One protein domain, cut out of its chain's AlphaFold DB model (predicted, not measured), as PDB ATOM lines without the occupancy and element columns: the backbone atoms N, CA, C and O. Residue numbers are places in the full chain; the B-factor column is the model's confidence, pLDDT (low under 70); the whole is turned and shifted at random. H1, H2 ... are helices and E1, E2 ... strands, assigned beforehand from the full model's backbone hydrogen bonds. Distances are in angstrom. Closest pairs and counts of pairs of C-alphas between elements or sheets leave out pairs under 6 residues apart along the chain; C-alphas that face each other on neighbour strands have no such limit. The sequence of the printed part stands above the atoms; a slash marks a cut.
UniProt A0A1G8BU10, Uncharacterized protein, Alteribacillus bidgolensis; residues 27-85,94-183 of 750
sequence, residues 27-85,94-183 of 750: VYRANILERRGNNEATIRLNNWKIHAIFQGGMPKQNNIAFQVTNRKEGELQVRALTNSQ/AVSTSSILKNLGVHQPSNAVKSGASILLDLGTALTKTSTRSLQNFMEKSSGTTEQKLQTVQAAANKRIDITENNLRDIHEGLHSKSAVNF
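Overview. This is residues 27 to 85 and 94 to 183 of the 750 residues of an uncharacterized protein of Alteribacillus bidgolensis (UniProt A0A1G8BU10). Two lobes sit end to end: a small closed barrel of five strands, E1 to E5, and a helical lobe in which H2, H3 and H4 form an up-and-down bundle with H5 packed across H4. H1 and H2 pack on the outside of the barrel where the lobes meet, and H6, residues 178 to 183, sticks out at the far end. The printed part has 149 residues, with five named strands followed along the chain by six named helices; the class is mixed, helices and strands. Round the ring run E1, E2, E3, E5, E4 and back to E1, a mixed sheet with E3 and E5 its parallel pair. The whole is compact by its radius of gyration of the C-alphas, 17.0 A, yet elongated in outline, spanning 57 by 31 by 22 A.

Along the chain. Find C-alpha 27 at (1.757, -21.345, -2.257); there E1 begins, residues 27 to 35, 20.5 A long, and it bends by 64 degrees at residue 32. E2 is residues 40 to 45 and E3 residues 48 to 54, 17.7 A. Look next for E4, residues 63 to 72, the longest strand at 23.8 A, which bends by 74 degrees at residue 69; E5 is residues 75 to 81, 18.9 A. Beyond the cut come H1, residues 97 to 103, and H2, residues 111 to 122, 16.4 A, starting from C-alpha 111 at (15.572, -10.536, -10.869). H3, residues 129 to 141, and H4, residues 146 to 158, are 18.1 A and 18.2 A long. H5 is residues 165 to 176, 16.1 A, and H6, residues 178 to 183, ends at C-alpha 183, (35.837, -36.034, -14.146).

Arrangement. Start at the barrel. E1, E2 and E3 are a meander, each strand the antiparallel neighbour of the one before; with E4, the antiparallel neighbour of E1, they make a Greek key. Look for N 33 and O 42 at 2.9 A between E1 and E2, N 43 and O 50 at 2.9 A between E2 and E3, and N 53 and O 76 at 2.9 A between the parallel E3 and E5. The hairpin E4 and E5 has N 69 and O 77 at 2.9 A, and N 30 and O 64, at 2.9 A, close the ring between E1 and E4. H1 is on the barrel, outside it, at a height over the sheet of 10.0 A. H2 is on it too, outside, and the closest C-alphas of E1 and H2, Arg 29 and Leu 121, are 5.7 A apart. Walking outward, H2 and H4 touch at a shallow tilt of 18 degrees, the same way, closest at C-alphas Gly 116 and Leu 150, 6.0 A. H2 and H3, a helical hairpin, touch with residues 112 to 117 of H2 alone, at a steep tilt of 42 degrees, opposite ways; their closest C-alphas, Val 113 and Gln 136, are 6.0 A apart. H4 and H5 touch, closest at C-alphas Thr 152 and His 172, 5.5 A, and are only just about perpendicular at 70.3 degrees. H6 is close to H5 but not clearly touching it, with C-alphas Gly 174 and Ala 180 the closest at 6.7 A. In H1, H2, H4, H5 and H6 every O i to N i+4 pair is within hydrogen-bond range; in H3, 8 of 9 are.

Size, cuts and confidence. The two C-alphas farthest apart, Asn 38 and Phe 183, are 58.3 A apart. Residues 86 to 93 are not printed; C-alphas 85 and 94 are 12.8 A apart across this cut, between E5 and H1. Of the links printed whole, none is long. H6 stands free. The mean pLDDT of the printed part is 82.6, with residues 72 to 74, 82 to 85, 94 to 95 and 178 to 183 under 70.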
ATOM      1  N   VAL A  27       2.336 -21.901  -1.027       89.12
ATOM      2  CA  VAL A  27       1.757 -21.345  -2.257       89.12
ATOM      3  C   VAL A  27       2.119 -22.203  -3.468       89.12
ATOM      4  O   VAL A  27       3.281 -22.571  -3.654       89.12
ATOM      5  N   TYR A  28       1.119 -22.463  -4.310       88.38
ATOM      6  CA  TYR A  28       1.212 -23.230  -5.554       88.38
ATOM      7  C   TYR A  28       0.586 -22.452  -6.725       88.38
ATOM      8  O   TYR A  28      -0.241 -21.560  -6.515       88.38
ATOM      9  N   ARG A  29       0.952 -22.810  -7.963       87.62
ATOM     10  CA  ARG A  29       0.345 -22.322  -9.217       87.62
ATOM     11  C   ARG A  29      -0.406 -23.475  -9.894       87.62
ATOM     12  O   ARG A  29       0.133 -24.572  -9.994       87.62
ATOM     13  N   ALA A  30      -1.648 -23.253 -10.327       85.25
ATOM     14  CA  ALA A  30      -2.505 -24.287 -10.919       85.25
ATOM     15  C   ALA A  30      -3.490 -23.714 -11.948       85.25
ATOM     16  O   ALA A  30      -3.710 -22.505 -12.014       85.25
ATOM     17  N   ASN A  31      -4.110 -24.597 -12.735       87.88
ATOM     18  CA  ASN A  31      -5.100 -24.233 -13.750       87.88
ATOM     19  C   ASN A  31      -6.474 -24.853 -13.431       87.88
ATOM     20  O   ASN A  31      -6.581 -26.066 -13.261       87.88
ATOM     21  N   ILE A  32      -7.521 -24.036 -13.338       87.69
ATOM     22  CA  ILE A  32      -8.907 -24.465 -13.102       87.69
ATOM     23  C   ILE A  32      -9.454 -25.151 -14.359       87.69
ATOM     24  O   ILE A  32      -9.505 -24.541 -15.425       87.69
ATOM     25  N   LEU A  33      -9.887 -26.410 -14.228       87.38
ATOM     26  CA  LEU A  33     -10.506 -27.175 -15.319       87.38
ATOM     27  C   LEU A  33     -12.028 -27.039 -15.330       87.38
ATOM     28  O   LEU A  33     -12.630 -26.837 -16.377       87.38
ATOM     29  N   GLU A  34     -12.641 -27.164 -14.156       85.88
ATOM     30  CA  GLU A  34     -14.090 -27.182 -13.956       85.88
ATOM     31  C   GLU A  34     -14.419 -26.246 -12.792       85.88
ATOM     32  O   GLU A  34     -13.737 -26.290 -11.766       85.88
ATOM     33  N   ARG A  35     -15.475 -25.441 -12.921       88.19
ATOM     34  CA  ARG A  35     -16.085 -24.695 -11.811       88.19
ATOM     35  C   ARG A  35     -17.415 -25.378 -11.498       88.19
ATOM     36  O   ARG A  35     -18.222 -25.528 -12.410       88.19
ATOM     37  N   ARG A  36     -17.612 -25.840 -10.260       78.38
ATOM     38  CA  ARG A  36     -18.793 -26.625  -9.842       78.38
ATOM     39  C   ARG A  36     -19.787 -25.840  -8.981       78.38
ATOM     40  O   ARG A  36     -20.896 -26.307  -8.766       78.38
ATOM     41  N   GLY A  37     -19.422 -24.632  -8.554       75.94
ATOM     42  CA  GLY A  37     -20.306 -23.726  -7.827       75.94
ATOM     43  C   GLY A  37     -19.636 -22.382  -7.547       75.94
ATOM     44  O   GLY A  37     -18.600 -22.059  -8.131       75.94
ATOM     45  N   ASN A  38     -20.201 -21.617  -6.612       78.31
ATOM     46  CA  ASN A  38     -19.709 -20.283  -6.234       78.31
ATOM     47  C   ASN A  38     -18.319 -20.293  -5.565       78.31
ATOM     48  O   ASN A  38     -17.636 -19.268  -5.559       78.31
ATOM     49  N   ASN A  39     -17.906 -21.443  -5.016       83.75
ATOM     50  CA  ASN A  39     -16.681 -21.614  -4.228       83.75
ATOM     51  C   ASN A  39     -15.885 -22.886  -4.583       83.75
ATOM     52  O   ASN A  39     -14.823 -23.107  -4.008       83.75
ATOM     53  N   GLU A  40     -16.364 -23.722  -5.507       85.94
ATOM     54  CA  GLU A  40     -15.822 -25.066  -5.758       85.94
ATOM     55  C   GLU A  40     -15.271 -25.222  -7.174       85.94
ATOM     56  O   GLU A  40     -15.930 -24.870  -8.161       85.94
ATOM     57  N   ALA A  41     -14.082 -25.818  -7.292       86.56
ATOM     58  CA  ALA A  41     -13.480 -26.115  -8.587       86.56
ATOM     59  C   ALA A  41     -12.584 -27.363  -8.589       86.56
ATOM     60  O   ALA A  41     -11.931 -27.702  -7.599       86.56
ATOM     61  N   THR A  42     -12.489 -28.000  -9.758       87.75
ATOM     62  CA  THR A  42     -11.472 -29.016 -10.054       87.75
ATOM     63  C   THR A  42     -10.230 -28.310 -10.597       87.75
ATOM     64  O   THR A  42     -10.223 -27.836 -11.737       87.75
ATOM     65  N   ILE A  43      -9.166 -28.235  -9.796       88.44
ATOM     66  CA  ILE A  43      -7.880 -27.645 -10.193       88.44
ATOM     67  C   ILE A  43      -6.922 -28.713 -10.732       88.44
ATOM     68  O   ILE A  43      -6.867 -29.835 -10.229       88.44
ATOM     69  N   ARG A  44      -6.141 -28.353 -11.756       86.81
ATOM     70  CA  ARG A  44      -5.000 -29.125 -12.257       86.81
ATOM     71  C   ARG A  44      -3.702 -28.568 -11.681       86.81
ATOM     72  O   ARG A  44      -3.311 -27.454 -12.030       86.81
ATOM     73  N   LEU A  45      -3.023 -29.368 -10.863       84.31
ATOM     74  CA  LEU A  45      -1.660 -29.124 -10.392       84.31
ATOM     75  C   LEU A  45      -0.740 -30.186 -11.008       84.31
ATOM     76  O   LEU A  45      -0.814 -31.366 -10.663       84.31
ATOM     77  N   ASN A  46       0.101 -29.781 -11.958       78.88
ATOM     78  CA  ASN A  46       0.867 -30.675 -12.833       78.88
ATOM     79  C   ASN A  46      -0.055 -31.742 -13.473       78.88
ATOM     80  O   ASN A  46      -0.955 -31.394 -14.238       78.88
ATOM     81  N   ASN A  47       0.114 -33.026 -13.133       78.81
ATOM     82  CA  ASN A  47      -0.709 -34.128 -13.653       78.81
ATOM     83  C   ASN A  47      -1.915 -34.475 -12.751       78.81
ATOM     84  O   ASN A  47      -2.684 -35.374 -13.082       78.81
ATOM     85  N   TRP A  48      -2.094 -33.785 -11.623       82.19
ATOM     86  CA  TRP A  48      -3.115 -34.094 -10.619       82.19
ATOM     87  C   TRP A  48      -4.366 -33.246 -10.815       82.19
ATOM     88  O   TRP A  48      -4.277 -32.021 -10.862       82.19
ATOM     89  N   LYS A  49      -5.534 -33.895 -10.881       85.69
ATOM     90  CA  LYS A  49      -6.837 -33.247 -10.682       85.69
ATOM     91  C   LYS A  49      -7.172 -33.303  -9.191       85.69
ATOM     92  O   LYS A  49      -7.122 -34.383  -8.609       85.69
ATOM     93  N   ILE A  50      -7.487 -32.164  -8.582       86.56
ATOM     94  CA  ILE A  50      -7.801 -32.043  -7.150       86.56
ATOM     95  C   ILE A  50      -9.067 -31.193  -7.009       86.56
ATOM     96  O   ILE A  50      -9.201 -30.177  -7.694       86.56
ATOM     97  N   HIS A  51      -9.993 -31.592  -6.136       86.81
ATOM     98  CA  HIS A  51     -11.157 -30.777  -5.782       86.81
ATOM     99  C   HIS A  51     -10.783 -29.815  -4.650       86.81
ATOM    100  O   HIS A  51     -10.216 -30.223  -3.634       86.81
ATOM    101  N   ALA A  52     -11.039 -28.524  -4.862       85.62
ATOM    102  CA  ALA A  52     -10.628 -27.462  -3.955       85.62
ATOM    103  C   ALA A  52     -11.769 -26.473  -3.690       85.62
ATOM    104  O   ALA A  52     -12.483 -26.068  -4.613       85.62
ATOM    105  N   ILE A  53     -11.886 -26.069  -2.424       87.19
ATOM    106  CA  ILE A  53     -12.872 -25.108  -1.926       87.19
ATOM    107  C   ILE A  53     -12.158 -23.786  -1.648       87.19
ATOM    108  O   ILE A  53     -11.194 -23.726  -0.879       87.19
ATOM    109  N   PHE A  54     -12.633 -22.717  -2.278       85.38
ATOM    110  CA  PHE A  54     -12.048 -21.386  -2.191       85.38
ATOM    111  C   PHE A  54     -12.621 -20.606  -1.004       85.38
ATOM    112  O   PHE A  54     -13.813 -20.301  -0.948       85.38
ATOM    113  N   GLN A  55     -11.743 -20.232  -0.069       77.62
ATOM    114  CA  GLN A  55     -12.032 -19.261   0.985       77.62
ATOM    115  C   GLN A  55     -12.076 -17.848   0.377       77.62
ATOM    116  O   GLN A  55     -11.049 -17.173   0.273       77.62
ATOM    117  N   GLY A  56     -13.266 -17.428  -0.053       71.44
ATOM    118  CA  GLY A  56     -13.519 -16.182  -0.785       71.44
ATOM    119  C   GLY A  56     -14.241 -16.441  -2.113       71.44
ATOM    120  O   GLY A  56     -14.549 -17.582  -2.439       71.44
ATOM    121  N   GLY A  57     -14.527 -15.393  -2.886       73.75
ATOM    122  CA  GLY A  57     -15.191 -15.543  -4.188       73.75
ATOM    123  C   GLY A  57     -14.322 -16.273  -5.222       73.75
ATOM    124  O   GLY A  57     -13.111 -16.046  -5.289       73.75
ATOM    125  N   MET A  58     -14.938 -17.122  -6.052       79.25
ATOM    126  CA  MET A  58     -14.235 -17.893  -7.087       79.25
ATOM    127  C   MET A  58     -13.458 -16.986  -8.068       79.25
ATOM    128  O   MET A  58     -14.050 -16.089  -8.679       79.25
ATOM    129  N   PRO A  59     -12.148 -17.215  -8.300       78.69
ATOM    130  CA  PRO A  59     -11.378 -16.428  -9.260       78.69
ATOM    131  C   PRO A  59     -11.862 -16.613 -10.712       78.69
ATOM    132  O   PRO A  59     -12.023 -17.730 -11.222       78.69
ATOM    133  N   LYS A  60     -12.042 -15.477 -11.403       78.44
ATOM    134  CA  LYS A  60     -12.479 -15.398 -12.812       78.44
ATOM    135  C   LYS A  60     -11.428 -15.914 -13.806       78.44
ATOM    136  O   LYS A  60     -11.784 -16.407 -14.870       78.44
ATOM    137  N   GLN A  61     -10.142 -15.813 -13.466       77.44
ATOM    138  CA  GLN A  61      -9.031 -16.339 -14.269       77.44
ATOM    139  C   GLN A  61      -8.939 -17.867 -14.153       77.44
ATOM    140  O   GLN A  61      -9.336 -18.432 -13.135       77.44
ATOM    141  N   ASN A  62      -8.404 -18.543 -15.176       82.38
ATOM    142  CA  ASN A  62      -8.201 -20.000 -15.139       82.38
ATOM    143  C   ASN A  62      -6.848 -20.384 -14.512       82.38
ATOM    144  O   ASN A  62      -6.799 -21.304 -13.701       82.38
ATOM    145  N   ASN A  63      -5.765 -19.668 -14.835       83.38
ATOM    146  CA  ASN A  63      -4.462 -19.837 -14.181       83.38
ATOM    147  C   ASN A  63      -4.420 -18.997 -12.897       83.38
ATOM    148  O   ASN A  63      -4.596 -17.779 -12.952       83.38
ATOM    149  N   ILE A  64      -4.194 -19.646 -11.758       85.88
ATOM    150  CA  ILE A  64      -4.240 -19.038 -10.428       85.88
ATOM    151  C   ILE A  64      -3.009 -19.402  -9.599       85.88
ATOM    152  O   ILE A  64      -2.449 -20.492  -9.721       85.88
ATOM    153  N   ALA A  65      -2.630 -18.502  -8.693       85.88
ATOM    154  CA  ALA A  65      -1.808 -18.841  -7.538       85.88
ATOM    155  C   ALA A  65      -2.707 -18.940  -6.300       85.88
ATOM    156  O   ALA A  65      -3.599 -18.108  -6.116       85.88
ATOM    157  N   PHE A  66      -2.487 -19.942  -5.454       86.75
ATOM    158  CA  PHE A  66      -3.272 -20.147  -4.237       86.75
ATOM    159  C   PHE A  66      -2.397 -20.603  -3.071       86.75
ATOM    160  O   PHE A  66      -1.393 -21.286  -3.269       86.75
ATOM    161  N   GLN A  67      -2.802 -20.239  -1.858       87.19
ATOM    162  CA  GLN A  67      -2.218 -20.716  -0.609       87.19
ATOM    163  C   GLN A  67      -3.102 -21.817  -0.014       87.19
ATOM    164  O   GLN A  67      -4.318 -21.638   0.086       87.19
ATOM    165  N   VAL A  68      -2.517 -22.943   0.396       88.31
ATOM    166  CA  VAL A  68      -3.244 -23.992   1.133       88.31
ATOM    167  C   VAL A  68      -3.501 -23.505   2.557       88.31
ATOM    168  O   VAL A  68      -2.561 -23.112   3.248       88.31
ATOM    169  N   THR A  69      -4.757 -23.513   3.004       83.31
ATOM    170  CA  THR A  69      -5.137 -23.066   4.355       83.31
ATOM    171  C   THR A  69      -5.456 -24.231   5.287       83.31
ATOM    172  O   THR A  69      -5.075 -24.175   6.452       83.31
ATOM    173  N   ASN A  70      -6.124 -25.278   4.797       80.25
ATOM    174  CA  ASN A  70      -6.399 -26.494   5.568       80.25
ATOM    175  C   ASN A  70      -6.710 -27.681   4.634       80.25
ATOM    176  O   ASN A  70      -7.142 -27.469   3.495       80.25
ATOM    177  N   ARG A  71      -6.542 -28.922   5.102       73.38
ATOM    178  CA  ARG A  71      -6.949 -30.143   4.378       73.38
ATOM    179  C   ARG A  71      -7.899 -30.998   5.228       73.38
ATOM    180  O   ARG A  71      -7.489 -31.505   6.266       73.38
ATOM    181  N   LYS A  72      -9.129 -31.227   4.751       67.25
ATOM    182  CA  LYS A  72     -10.136 -32.081   5.414       67.25
ATOM    183  C   LYS A  72     -10.566 -33.217   4.493       67.25
ATOM    184  O   LYS A  72     -11.011 -32.949   3.390       67.25
ATOM    185  N   GLU A  73     -10.395 -34.463   4.931       53.84
ATOM    186  CA  GLU A  73     -11.031 -35.695   4.403       53.84
ATOM    187  C   GLU A  73     -11.098 -35.897   2.866       53.84
ATOM    188  O   GLU A  73     -11.905 -36.667   2.361       53.84
ATOM    189  N   GLY A  74     -10.189 -35.271   2.110       62.44
ATOM    190  CA  GLY A  74     -10.104 -35.366   0.643       62.44
ATOM    191  C   GLY A  74     -10.240 -34.019  -0.072       62.44
ATOM    192  O   GLY A  74      -9.732 -33.864  -1.181       62.44
ATOM    193  N   GLU A  75     -10.824 -33.027   0.595       73.75
ATOM    194  CA  GLU A  75     -11.033 -31.670   0.103       73.75
ATOM    195  C   GLU A  75      -9.906 -30.723   0.540       73.75
ATOM    196  O   GLU A  75      -9.394 -30.767   1.668       73.75
ATOM    197  N   LEU A  76      -9.509 -29.837  -0.375       80.69
ATOM    198  CA  LEU A  76      -8.440 -28.868  -0.156       80.69
ATOM    199  C   LEU A  76      -9.021 -27.462   0.038       80.69
ATOM    200  O   LEU A  76      -9.538 -26.875  -0.913       80.69
ATOM    201  N   GLN A  77      -8.896 -26.885   1.236       84.69
ATOM    202  CA  GLN A  77      -9.278 -25.489   1.461       84.69
ATOM    203  C   GLN A  77      -8.143 -24.552   1.053       84.69
ATOM    204  O   GLN A  77      -7.031 -24.612   1.594       84.69
ATOM    205  N   VAL A  78      -8.431 -23.668   0.099       87.12
ATOM    206  CA  VAL A  78      -7.444 -22.793  -0.540       87.12
ATOM    207  C   VAL A  78      -7.866 -21.330  -0.506       87.12
ATOM    208  O   VAL A  78      -9.045 -20.995  -0.592       87.12
ATOM    209  N   ARG A  79      -6.882 -20.432  -0.445       85.56
ATOM    210  CA  ARG A  79      -7.068 -18.988  -0.613       85.56
ATOM    211  C   ARG A  79      -6.399 -18.541  -1.907       85.56
ATOM    212  O   ARG A  79      -5.186 -18.686  -2.048       85.56
ATOM    213  N   ALA A  80      -7.171 -18.015  -2.853       82.06
ATOM    214  CA  ALA A  80      -6.619 -17.465  -4.092       82.06
ATOM    215  C   ALA A  80      -5.829 -16.173  -3.816       82.06
ATOM    216  O   ALA A  80      -6.234 -15.354  -2.991       82.06
ATOM    217  N   LEU A  81      -4.719 -15.978  -4.529       80.06
ATOM    218  CA  LEU A  81      -3.928 -14.748  -4.502       80.06
ATOM    219  C   LEU A  81      -4.240 -13.926  -5.757       80.06
ATOM    220  O   LEU A  81      -3.857 -14.310  -6.858       80.06
ATOM    221  N   THR A  82      -4.933 -12.799  -5.605       67.62
ATOM    222  CA  THR A  82      -5.271 -11.886  -6.708       67.62
ATOM    223  C   THR A  82      -4.260 -10.740  -6.829       67.62
ATOM    224  O   THR A  82      -3.698 -10.271  -5.841       67.62
ATOM    225  N   ASN A  83      -4.011 -10.274  -8.058       60.66
ATOM    226  CA  ASN A  83      -3.184  -9.092  -8.321       60.66
ATOM    227  C   ASN A  83      -4.038  -7.819  -8.173       60.66
ATOM    228  O   ASN A  83      -4.845  -7.515  -9.047       60.66
ATOM    229  N   SER A  84      -3.835  -7.043  -7.107       47.16
ATOM    230  CA  SER A  84      -4.600  -5.813  -6.823       47.16
ATOM    231  C   SER A  84      -4.116  -4.566  -7.587       47.16
ATOM    232  O   SER A  84      -4.132  -3.471  -7.031       47.16
ATOM    233  N   GLN A  85      -3.639  -4.704  -8.831       44.50
ATOM    234  CA  GLN A  85      -3.190  -3.566  -9.649       44.50
ATOM    235  C   GLN A  85      -3.664  -3.677 -11.105       44.50
ATOM    236  O   GLN A  85      -3.326  -4.626 -11.806       44.50
ATOM    237  N   ALA A  94      -1.391 -14.537 -15.763       58.09
ATOM    238  CA  ALA A  94      -1.203 -15.247 -14.503       58.09
ATOM    239  C   ALA A  94      -0.637 -14.339 -13.396       58.09
ATOM    240  O   ALA A  94       0.121 -13.401 -13.660       58.09
ATOM    241  N   VAL A  95      -0.964 -14.674 -12.144       69.69
ATOM    242  CA  VAL A  95      -0.520 -13.952 -10.940       69.69
ATOM    243  C   VAL A  95       1.001 -13.784 -10.932       69.69
ATOM    244  O   VAL A  95       1.755 -14.760 -11.052       69.69
ATOM    245  N   SER A  96       1.452 -12.536 -10.794       76.12
ATOM    246  CA  SER A  96       2.863 -12.161 -10.906       76.12
ATOM    247  C   SER A  96       3.692 -12.731  -9.753       76.12
ATOM    248  O   SER A  96       3.337 -12.587  -8.583       76.12
ATOM    249  N   THR A  97       4.847 -13.325 -10.066       82.56
ATOM    250  CA  THR A  97       5.749 -13.916  -9.057       82.56
ATOM    251  C   THR A  97       6.258 -12.883  -8.050       82.56
ATOM    252  O   THR A  97       6.429 -13.196  -6.876       82.56
ATOM    253  N   SER A  98       6.407 -11.625  -8.470       81.69
ATOM    254  CA  SER A  98       6.707 -10.479  -7.605       81.69
ATOM    255  C   SER A  98       5.658 -10.244  -6.510       81.69
ATOM    256  O   SER A  98       6.035  -9.940  -5.380       81.69
ATOM    257  N   SER A  99       4.366 -10.407  -6.806       80.12
ATOM    258  CA  SER A  99       3.272 -10.281  -5.829       80.12
ATOM    259  C   SER A  99       3.288 -11.436  -4.826       80.12
ATOM    260  O   SER A  99       3.165 -11.221  -3.624       80.12
ATOM    261  N   ILE A 100       3.524 -12.660  -5.311       85.19
ATOM    262  CA  ILE A 100       3.634 -13.864  -4.473       85.19
ATOM    263  C   ILE A 100       4.822 -13.739  -3.504       85.19
ATOM    264  O   ILE A 100       4.671 -13.975  -2.307       85.19
ATOM    265  N   LEU A 101       5.985 -13.303  -3.996       85.69
ATOM    266  CA  LEU A 101       7.188 -13.094  -3.184       85.69
ATOM    267  C   LEU A 101       7.002 -11.996  -2.124       85.69
ATOM    268  O   LEU A 101       7.397 -12.201  -0.977       85.69
ATOM    269  N   LYS A 102       6.338 -10.879  -2.464       84.62
ATOM    270  CA  LYS A 102       5.957  -9.840  -1.488       84.62
ATOM    271  C   LYS A 102       5.073 -10.411  -0.374       84.62
ATOM    272  O   LYS A 102       5.371 -10.197   0.798       84.62
ATOM    273  N   ASN A 103       4.042 -11.185  -0.723       83.19
ATOM    274  CA  ASN A 103       3.123 -11.793   0.248       83.19
ATOM    275  C   ASN A 103       3.810 -12.834   1.155       83.19
ATOM    276  O   ASN A 103       3.400 -13.019   2.298       83.19
ATOM    277  N   LEU A 104       4.880 -13.481   0.679       83.00
ATOM    278  CA  LEU A 104       5.722 -14.385   1.475       83.00
ATOM    279  C   LEU A 104       6.792 -13.655   2.317       83.00
ATOM    280  O   LEU A 104       7.523 -14.301   3.070       83.00
ATOM    281  N   GLY A 105       6.855 -12.319   2.259       78.31
ATOM    282  CA  GLY A 105       7.740 -11.481   3.077       78.31
ATOM    283  C   GLY A 105       9.081 -11.114   2.432       78.31
ATOM    284  O   GLY A 105       9.969 -10.629   3.128       78.31
ATOM    285  N   VAL A 106       9.251 -11.332   1.122       81.38
ATOM    286  CA  VAL A 106      10.431 -10.865   0.377       81.38
ATOM    287  C   VAL A 106      10.175  -9.442  -0.118       81.38
ATOM    288  O   VAL A 106       9.566  -9.213  -1.167       81.38
ATOM    289  N   HIS A 107      10.644  -8.464   0.652       71.69
ATOM    290  CA  HIS A 107      10.648  -7.062   0.245       71.69
ATOM    291  C   HIS A 107      11.787  -6.830  -0.762       71.69
ATOM    292  O   HIS A 107      12.933  -7.153  -0.479       71.69
ATOM    293  N   GLN A 108      11.460  -6.277  -1.937       73.62
ATOM    294  CA  GLN A 108      12.382  -6.076  -3.073       73.62
ATOM    295  C   GLN A 108      13.056  -7.367  -3.611       73.62
ATOM    296  O   GLN A 108      14.276  -7.498  -3.561       73.62
ATOM    297  N   PRO A 109      12.304  -8.328  -4.190       80.25
ATOM    298  CA  PRO A 109      12.913  -9.505  -4.809       80.25
ATOM    299  C   PRO A 109      13.795  -9.115  -6.009       80.25
ATOM    300  O   PRO A 109      13.346  -8.396  -6.908       80.25
ATOM    301  N   SER A 110      15.024  -9.634  -6.057       85.88
ATOM    302  CA  SER A 110      15.945  -9.462  -7.189       85.88
ATOM    303  C   SER A 110      15.468 -10.221  -8.438       85.88
ATOM    304  O   SER A 110      14.621 -11.115  -8.359       85.88
ATOM    305  N   ASN A 111      15.996  -9.885  -9.620       87.62
ATOM    306  CA  ASN A 111      15.572 -10.536 -10.869       87.62
ATOM    307  C   ASN A 111      15.890 -12.043 -10.887       87.62
ATOM    308  O   ASN A 111      15.041 -12.827 -11.302       87.62
ATOM    309  N   ALA A 112      17.036 -12.462 -10.340       87.44
ATOM    310  CA  ALA A 112      17.378 -13.880 -10.196       87.44
ATOM    311  C   ALA A 112      16.394 -14.627  -9.271       87.44
ATOM    312  O   ALA A 112      15.948 -15.727  -9.600       87.44
ATOM    313  N   VAL A 113      15.973 -14.005  -8.159       90.75
ATOM    314  CA  VAL A 113      14.973 -14.578  -7.239       90.75
ATOM    315  C   VAL A 113      13.582 -14.648  -7.884       90.75
ATOM    316  O   VAL A 113      12.899 -15.654  -7.709       90.75
ATOM    317  N   LYS A 114      13.170 -13.653  -8.688       90.62
ATOM    318  CA  LYS A 114      11.913 -13.715  -9.474       90.62
ATOM    319  C   LYS A 114      11.912 -14.893 -10.452       90.62
ATOM    320  O   LYS A 114      10.913 -15.609 -10.522       90.62
ATOM    321  N   SER A 115      13.012 -15.090 -11.185       89.31
ATOM    322  CA  SER A 115      13.153 -16.180 -12.158       89.31
ATOM    323  C   SER A 115      13.171 -17.545 -11.472       89.31
ATOM    324  O   SER A 115      12.379 -18.412 -11.832       89.31
ATOM    325  N   GLY A 116      13.984 -17.712 -10.421       89.56
ATOM    326  CA  GLY A 116      14.015 -18.939  -9.621       89.56
ATOM    327  C   GLY A 116      12.648 -19.276  -9.020       89.56
ATOM    328  O   GLY A 116      12.194 -20.411  -9.122       89.56
ATOM    329  N   ALA A 117      11.934 -18.285  -8.479       89.94
ATOM    330  CA  ALA A 117      10.591 -18.478  -7.938       89.94
ATOM    331  C   ALA A 117       9.541 -18.835  -9.007       89.94
ATOM    332  O   ALA A 117       8.608 -19.573  -8.693       89.94
ATOM    333  N   SER A 118       9.681 -18.364 -10.256       89.00
ATOM    334  CA  SER A 118       8.820 -18.840 -11.351       89.00
ATOM    335  C   SER A 118       9.134 -20.292 -11.687       89.00
ATOM    336  O   SER A 118       8.224 -21.105 -11.643       89.00
ATOM    337  N   ILE A 119      10.408 -20.649 -11.893       88.81
ATOM    338  CA  ILE A 119      10.834 -22.035 -12.170       88.81
ATOM    339  C   ILE A 119      10.284 -23.005 -11.109       88.81
ATOM    340  O   ILE A 119       9.758 -24.060 -11.455       88.81
ATOM    341  N   LEU A 120      10.333 -22.625  -9.826       89.25
ATOM    342  CA  LEU A 120       9.750 -23.412  -8.736       89.25
ATOM    343  C   LEU A 120       8.225 -23.586  -8.874       89.25
ATOM    344  O   LEU A 120       7.739 -24.716  -8.784       89.25
ATOM    345  N   LEU A 121       7.470 -22.507  -9.110       87.94
ATOM    346  CA  LEU A 121       6.010 -22.556  -9.276       87.94
ATOM    347  C   LEU A 121       5.565 -23.279 -10.555       87.94
ATOM    348  O   LEU A 121       4.571 -23.999 -10.530       87.94
ATOM    349  N   ASP A 122       6.288 -23.094 -11.657       85.88
ATOM    350  CA  ASP A 122       5.956 -23.626 -12.984       85.88
ATOM    351  C   ASP A 122       6.283 -25.126 -13.104       85.88
ATOM    352  O   ASP A 122       5.623 -25.845 -13.852       85.88
ATOM    353  N   LEU A 123       7.221 -25.628 -12.290       83.69
ATOM    354  CA  LEU A 123       7.436 -27.063 -12.058       83.69
ATOM    355  C   LEU A 123       6.517 -27.639 -10.956       83.69
ATOM    356  O   LEU A 123       6.578 -28.833 -10.650       83.69
ATOM    357  N   GLY A 124       5.639 -26.821 -10.365       76.75
ATOM    358  CA  GLY A 124       4.664 -27.230  -9.347       76.75
ATOM    359  C   GLY A 124       5.248 -27.511  -7.958       76.75
ATOM    360  O   GLY A 124       4.621 -28.212  -7.162       76.75
ATOM    361  N   THR A 125       6.438 -26.990  -7.652       83.69
ATOM    362  CA  THR A 125       7.025 -27.071  -6.305       83.69
ATOM    363  C   THR A 125       6.490 -25.961  -5.395       83.69
ATOM    364  O   THR A 125       6.020 -24.919  -5.851       83.69
ATOM    365  N   ALA A 126       6.519 -26.209  -4.087       85.06
ATOM    366  CA  ALA A 126       5.846 -25.373  -3.100       85.06
ATOM    367  C   ALA A 126       6.699 -24.161  -2.683       85.06
ATOM    368  O   ALA A 126       7.808 -24.329  -2.163       85.06
ATOM    369  N   LEU A 127       6.166 -22.943  -2.817       88.06
ATOM    370  CA  LEU A 127       6.789 -21.763  -2.212       88.06
ATOM    371  C   LEU A 127       6.302 -21.570  -0.772       88.06
ATOM    372  O   LEU A 127       5.104 -21.475  -0.509       88.06
ATOM    373  N   THR A 128       7.243 -21.472   0.163       89.56
ATOM    374  CA  THR A 128       7.010 -21.166   1.579       89.56
ATOM    375  C   THR A 128       7.897 -19.998   1.995       89.56
ATOM    376  O   THR A 128       8.923 -19.735   1.372       89.56
ATOM    377  N   LYS A 129       7.557 -19.325   3.101       87.69
ATOM    378  CA  LYS A 129       8.377 -18.240   3.672       87.69
ATOM    379  C   LYS A 129       9.822 -18.666   3.985       87.69
ATOM    380  O   LYS A 129      10.730 -17.836   3.966       87.69
ATOM    381  N   THR A 130      10.048 -19.953   4.267       87.81
ATOM    382  CA  THR A 130      11.389 -20.524   4.450       87.81
ATOM    383  C   THR A 130      12.086 -20.777   3.114       87.81
ATOM    384  O   THR A 130      13.201 -20.289   2.939       87.81
ATOM    385  N   SER A 131      11.443 -21.442   2.145       89.50
ATOM    386  CA  SER A 131      12.080 -21.738   0.853       89.50
ATOM    387  C   SER A 131      12.368 -20.481   0.031       89.50
ATOM    388  O   SER A 131      13.418 -20.406  -0.603       89.50
ATOM    389  N   THR A 132      11.531 -19.438   0.108       90.00
ATOM    390  CA  THR A 132      11.835 -18.142  -0.523       90.00
ATOM    391  C   THR A 132      13.044 -17.455   0.108       90.00
ATOM    392  O   THR A 132      13.814 -16.823  -0.612       90.00
ATOM    393  N   ARG A 133      13.259 -17.603   1.424       90.62
ATOM    394  CA  ARG A 133      14.428 -17.034   2.111       90.62
ATOM    395  C   ARG A 133      15.708 -17.822   1.823       90.62
ATOM    396  O   ARG A 133      16.740 -17.202   1.591       90.62
ATOM    397  N   SER A 134      15.650 -19.154   1.770       91.44
ATOM    398  CA  SER A 134      16.792 -19.979   1.341       91.44
ATOM    399  C   SER A 134      17.145 -19.755  -0.133       91.44
ATOM    400  O   SER A 134      18.322 -19.633  -0.457       91.44
ATOM    401  N   LEU A 135      16.147 -19.606  -1.016       91.06
ATOM    402  CA  LEU A 135      16.358 -19.223  -2.415       91.06
ATOM    403  C   LEU A 135      17.013 -17.837  -2.536       91.06
ATOM    404  O   LEU A 135      17.923 -17.668  -3.345       91.06
ATOM    405  N   GLN A 136      16.577 -16.860  -1.732       90.62
ATOM    406  CA  GLN A 136      17.183 -15.529  -1.697       90.62
ATOM    407  C   GLN A 136      18.639 -15.586  -1.213       90.62
ATOM    408  O   GLN A 136      19.527 -15.142  -1.940       90.62
ATOM    409  N   ASN A 137      18.896 -16.210  -0.053       91.06
ATOM    410  CA  ASN A 137      20.249 -16.418   0.478       91.06
ATOM    411  C   ASN A 137      21.168 -17.072  -0.565       91.06
ATOM    412  O   ASN A 137      22.287 -16.610  -0.762       91.06
ATOM    413  N   PHE A 138      20.700 -18.115  -1.257       92.69
ATOM    414  CA  PHE A 138      21.470 -18.791  -2.300       92.69
ATOM    415  C   PHE A 138      21.768 -17.865  -3.490       92.69
ATOM    416  O   PHE A 138      22.932 -17.682  -3.855       92.69
ATOM    417  N   MET A 139      20.745 -17.222  -4.064       90.38
ATOM    418  CA  MET A 139      20.918 -16.317  -5.207       90.38
ATOM    419  C   MET A 139      21.889 -15.168  -4.905       90.38
ATOM    420  O   MET A 139      22.703 -14.826  -5.764       90.38
ATOM    421  N   GLU A 140      21.855 -14.625  -3.688       87.25
ATOM    422  CA  GLU A 140      22.691 -13.497  -3.264       87.25
ATOM    423  C   GLU A 140      24.102 -13.911  -2.807       87.25
ATOM    424  O   GLU A 140      25.057 -13.208  -3.124       87.25
ATOM    425  N   LYS A 141      24.265 -15.038  -2.093       86.06
ATOM    426  CA  LYS A 141      25.526 -15.381  -1.397       86.06
ATOM    427  C   LYS A 141      26.362 -16.497  -2.022       86.06
ATOM    428  O   LYS A 141      27.551 -16.567  -1.724       86.06
ATOM    429  N   SER A 142      25.787 -17.403  -2.819       80.25
ATOM    430  CA  SER A 142      26.591 -18.489  -3.409       80.25
ATOM    431  C   SER A 142      27.568 -17.963  -4.471       80.25
ATOM    432  O   SER A 142      27.355 -16.902  -5.062       80.25
ATOM    433  N   SER A 143      28.640 -18.704  -4.738       77.62
ATOM    434  CA  SER A 143      29.484 -18.489  -5.918       77.62
ATOM    435  C   SER A 143      28.785 -18.991  -7.195       77.62
ATOM    436  O   SER A 143      27.780 -19.695  -7.114       77.62
ATOM    437  N   GLY A 144      29.303 -18.634  -8.376       81.81
ATOM    438  CA  GLY A 144      28.750 -19.036  -9.683       81.81
ATOM    439  C   GLY A 144      27.927 -17.947 -10.382       81.81
ATOM    440  O   GLY A 144      27.545 -16.949  -9.767       81.81
ATOM    441  N   THR A 145      27.679 -18.118 -11.686       88.12
ATOM    442  CA  THR A 145      26.883 -17.164 -12.483       88.12
ATOM    443  C   THR A 145      25.386 -17.300 -12.192       88.12
ATOM    444  O   THR A 145      24.923 -18.315 -11.665       88.12
ATOM    445  N   THR A 146      24.592 -16.291 -12.556       86.94
ATOM    446  CA  THR A 146      23.130 -16.319 -12.402       86.94
ATOM    447  C   THR A 146      22.481 -17.517 -13.101       86.94
ATOM    448  O   THR A 146      21.520 -18.085 -12.589       86.94
ATOM    449  N   GLU A 147      23.043 -17.957 -14.221       89.56
ATOM    450  CA  GLU A 147      22.543 -19.051 -15.055       89.56
ATOM    451  C   GLU A 147      22.827 -20.401 -14.390       89.56
ATOM    452  O   GLU A 147      21.941 -21.248 -14.336       89.56
ATOM    453  N   GLN A 148      24.017 -20.575 -13.801       90.25
ATOM    454  CA  GLN A 148      24.387 -21.761 -13.014       90.25
ATOM    455  C   GLN A 148      23.490 -21.901 -11.773       90.25
ATOM    456  O   GLN A 148      22.920 -22.961 -11.505       90.25
ATOM    457  N   LYS A 149      23.250 -20.796 -11.058       91.81
ATOM    458  CA  LYS A 149      22.317 -20.774  -9.922       91.81
ATOM    459  C   LYS A 149      20.883 -21.124 -10.340       91.81
ATOM    460  O   LYS A 149      20.204 -21.867  -9.630       91.81
ATOM    461  N   LEU A 150      20.418 -20.639 -11.494       92.19
ATOM    462  CA  LEU A 150      19.096 -20.982 -12.033       92.19
ATOM    463  C   LEU A 150      19.015 -22.449 -12.493       92.19
ATOM    464  O   LEU A 150      18.026 -23.111 -12.180       92.19
ATOM    465  N   GLN A 151      20.056 -22.985 -13.138       90.94
ATOM    466  CA  GLN A 151      20.163 -24.408 -13.500       90.94
ATOM    467  C   GLN A 151      20.129 -25.314 -12.262       90.94
ATOM    468  O   GLN A 151      19.412 -26.313 -12.251       90.94
ATOM    469  N   THR A 152      20.824 -24.935 -11.186       92.12
ATOM    470  CA  THR A 152      20.773 -25.634  -9.891       92.12
ATOM    471  C   THR A 152      19.354 -25.669  -9.315       92.12
ATOM    472  O   THR A 152      18.868 -26.734  -8.935       92.12
ATOM    473  N   VAL A 153      18.654 -24.528  -9.287       91.94
ATOM    474  CA  VAL A 153      17.266 -24.455  -8.793       91.94
ATOM    475  C   VAL A 153      16.318 -25.277  -9.673       91.94
ATOM    476  O   VAL A 153      15.468 -25.995  -9.151       91.94
ATOM    477  N   GLN A 154      16.498 -25.249 -10.997       91.62
ATOM    478  CA  GLN A 154      15.741 -26.073 -11.941       91.62
ATOM    479  C   GLN A 154      15.997 -27.576 -11.728       91.62
ATOM    480  O   GLN A 154      15.058 -28.371 -11.766       91.62
ATOM    481  N   ALA A 155      17.242 -27.980 -11.459       90.25
ATOM    482  CA  ALA A 155      17.599 -29.366 -11.168       90.25
ATOM    483  C   ALA A 155      16.992 -29.851  -9.840       90.25
ATOM    484  O   ALA A 155      16.370 -30.915  -9.809       90.25
ATOM    485  N   ALA A 156      17.097 -29.050  -8.773       91.00
ATOM    486  CA  ALA A 156      16.471 -29.331  -7.480       91.00
ATOM    487  C   ALA A 156      14.947 -29.501  -7.617       91.00
ATOM    488  O   ALA A 156      14.382 -30.483  -7.133       91.00
ATOM    489  N   ALA A 157      14.296 -28.600  -8.359       87.56
ATOM    490  CA  ALA A 157      12.860 -28.633  -8.616       87.56
ATOM    491  C   ALA A 157      12.423 -29.858  -9.436       87.56
ATOM    492  O   ALA A 157      11.496 -30.565  -9.039       87.56
ATOM    493  N   ASN A 158      13.133 -30.172 -10.527       88.25
ATOM    494  CA  ASN A 158      12.891 -31.367 -11.344       88.25
ATOM    495  C   ASN A 158      13.038 -32.667 -10.535       88.25
ATOM    496  O   ASN A 158      12.289 -33.620 -10.747       88.25
ATOM    497  N   LYS A 159      13.982 -32.710  -9.586       86.88
ATOM    498  CA  LYS A 159      14.175 -33.836  -8.659       86.88
ATOM    499  C   LYS A 159      13.257 -33.789  -7.426       86.88
ATOM    500  O   LYS A 159      13.312 -34.707  -6.616       86.88
ATOM    501  N   ARG A 160      12.394 -32.768  -7.302       82.19
ATOM    502  CA  ARG A 160      11.491 -32.511  -6.159       82.19
ATOM    503  C   ARG A 160      12.210 -32.445  -4.803       82.19
ATOM    504  O   ARG A 160      11.641 -32.820  -3.780       82.19
ATOM    505  N   ILE A 161      13.454 -31.978  -4.804       87.38
ATOM    506  CA  ILE A 161      14.265 -31.811  -3.597       87.38
ATOM    507  C   ILE A 161      13.799 -30.552  -2.861       87.38
ATOM    508  O   ILE A 161      13.519 -29.525  -3.481       87.38
ATOM    509  N   ASP A 162      13.717 -30.629  -1.533       83.56
ATOM    510  CA  ASP A 162      13.328 -29.489  -0.707       83.56
ATOM    511  C   ASP A 162      14.321 -28.328  -0.842       83.56
ATOM    512  O   ASP A 162      15.536 -28.505  -0.731       83.56
ATOM    513  N   ILE A 163      13.793 -27.126  -1.068       88.88
ATOM    514  CA  ILE A 163      14.573 -25.918  -1.356       88.88
ATOM    515  C   ILE A 163      15.113 -25.329  -0.042       88.88
ATOM    516  O   ILE A 163      14.538 -24.407   0.539       88.88
ATOM    517  N   THR A 164      16.216 -25.910   0.436       90.25
ATOM    518  CA  THR A 164      16.986 -25.476   1.612       90.25
ATOM    519  C   THR A 164      18.359 -24.941   1.195       90.25
ATOM    520  O   THR A 164      18.826 -25.196   0.086       90.25
ATOM    521  N   GLU A 165      19.020 -24.189   2.077       88.25
ATOM    522  CA  GLU A 165      20.331 -23.586   1.782       88.25
ATOM    523  C   GLU A 165      21.427 -24.644   1.561       88.25
ATOM    524  O   GLU A 165      22.201 -24.520   0.614       88.25
ATOM    525  N   ASN A 166      21.421 -25.726   2.352       89.94
ATOM    526  CA  ASN A 166      22.328 -26.864   2.171       89.94
ATOM    527  C   ASN A 166      22.042 -27.587   0.849       89.94
ATOM    528  O   ASN A 166      22.921 -27.662   0.002       89.94
ATOM    529  N   ASN A 167      20.794 -28.015   0.610       91.06
ATOM    530  CA  ASN A 167      20.447 -28.775  -0.595       91.06
ATOM    531  C   ASN A 167      20.791 -28.000  -1.882       91.06
ATOM    532  O   ASN A 167      21.299 -28.584  -2.835       91.06
ATOM    533  N   LEU A 168      20.543 -26.684  -1.917       90.94
ATOM    534  CA  LEU A 168      20.922 -25.847  -3.060       90.94
ATOM    535  C   LEU A 168      22.443 -25.725  -3.214       90.94
ATOM    536  O   LEU A 168      22.932 -25.760  -4.342       90.94
ATOM    537  N   ARG A 169      23.198 -25.605  -2.113       89.75
ATOM    538  CA  ARG A 169      24.667 -25.602  -2.148       89.75
ATOM    539  C   ARG A 169      25.211 -26.927  -2.678       89.75
ATOM    540  O   ARG A 169      26.007 -26.908  -3.609       89.75
ATOM    541  N   ASP A 170      24.763 -28.047  -2.123       88.00
ATOM    542  CA  ASP A 170      25.284 -29.380  -2.433       88.00
ATOM    543  C   ASP A 170      25.002 -29.754  -3.901       88.00
ATOM    544  O   ASP A 170      25.866 -30.292  -4.595       88.00
ATOM    545  N   ILE A 171      23.825 -29.379  -4.425       88.06
ATOM    546  CA  ILE A 171      23.485 -29.537  -5.848       88.06
ATOM    547  C   ILE A 171      24.311 -28.583  -6.726       88.06
ATOM    548  O   ILE A 171      24.779 -29.002  -7.784       88.06
ATOM    549  N   HIS A 172      24.539 -27.330  -6.312       89.69
ATOM    550  CA  HIS A 172      25.388 -26.392  -7.061       89.69
ATOM    551  C   HIS A 172      26.837 -26.890  -7.157       89.69
ATOM    552  O   HIS A 172      27.454 -26.829  -8.220       89.69
ATOM    553  N   GLU A 173      27.376 -27.413  -6.057       85.06
ATOM    554  CA  GLU A 173      28.721 -27.981  -5.992       85.06
ATOM    555  C   GLU A 173      28.808 -29.270  -6.831       85.06
ATOM    556  O   GLU A 173      29.730 -29.421  -7.633       85.06
ATOM    557  N   GLY A 174      27.798 -30.144  -6.773       83.56
ATOM    558  CA  GLY A 174      27.719 -31.347  -7.608       83.56
ATOM    559  C   GLY A 174      27.583 -31.081  -9.117       83.56
ATOM    560  O   GLY A 174      28.189 -31.795  -9.913       83.56
ATOM    561  N   LEU A 175      26.822 -30.059  -9.529       83.06
ATOM    562  CA  LEU A 175      26.585 -29.735 -10.947       83.06
ATOM    563  C   LEU A 175      27.648 -28.823 -11.571       83.06
ATOM    564  O   LEU A 175      27.876 -28.895 -12.780       83.06
ATOM    565  N   HIS A 176      28.261 -27.936 -10.784       79.12
ATOM    566  CA  HIS A 176      29.112 -26.859 -11.301       79.12
ATOM    567  C   HIS A 176      30.530 -26.837 -10.713       79.12
ATOM    568  O   HIS A 176      31.331 -25.980 -11.101       79.12
ATOM    569  N   SER A 177      30.908 -27.786  -9.844       73.44
ATOM    570  CA  SER A 177      32.327 -27.978  -9.533       73.44
ATOM    571  C   SER A 177      33.078 -28.406 -10.796       73.44
ATOM    572  O   SER A 177      32.795 -29.426 -11.429       73.44
ATOM    573  N   LYS A 178      34.090 -27.610 -11.162       64.81
ATOM    574  CA  LYS A 178      34.950 -27.872 -12.327       64.81
ATOM    575  C   LYS A 178      35.588 -29.265 -12.251       64.81
ATOM    576  O   LYS A 178      35.753 -29.906 -13.280       64.81
ATOM    577  N   SER A 179      35.871 -29.747 -11.036       56.12
ATOM    578  CA  SER A 179      36.358 -31.103 -10.768       56.12
ATOM    579  C   SER A 179      35.370 -32.186 -11.227       56.12
ATOM    580  O   SER A 179      35.726 -32.991 -12.084       56.12
ATOM    581  N   ALA A 180      34.114 -32.177 -10.755       54.69
ATOM    582  CA  ALA A 180      33.133 -33.204 -11.125       54.69
ATOM    583  C   ALA A 180      32.776 -33.171 -12.621       54.69
ATOM    584  O   ALA A 180      32.651 -34.222 -13.251       54.69
ATOM    585  N   VAL A 181      32.677 -31.977 -13.216       59.94
ATOM    586  CA  VAL A 181      32.418 -31.826 -14.659       59.94
ATOM    587  C   VAL A 181      33.602 -32.334 -15.490       59.94
ATOM    588  O   VAL A 181      33.392 -33.068 -16.455       59.94
ATOM    589  N   ASN A 182      34.846 -32.020 -15.107       60.03
ATOM    590  CA  ASN A 182      36.035 -32.539 -15.790       60.03
ATOM    591  C   ASN A 182      36.198 -34.055 -15.599       60.03
ATOM    592  O   ASN A 182      36.605 -34.730 -16.539       60.03
ATOM    593  N   PHE A 183      35.831 -34.597 -14.433       59.12
ATOM    594  CA  PHE A 183      35.837 -36.034 -14.146       59.12
ATOM    595  C   PHE A 183      34.788 -36.796 -14.968       59.12
ATOM    596  O   PHE A 183      35.111 -37.792 -15.609       59.12
TER     597      PHE A 183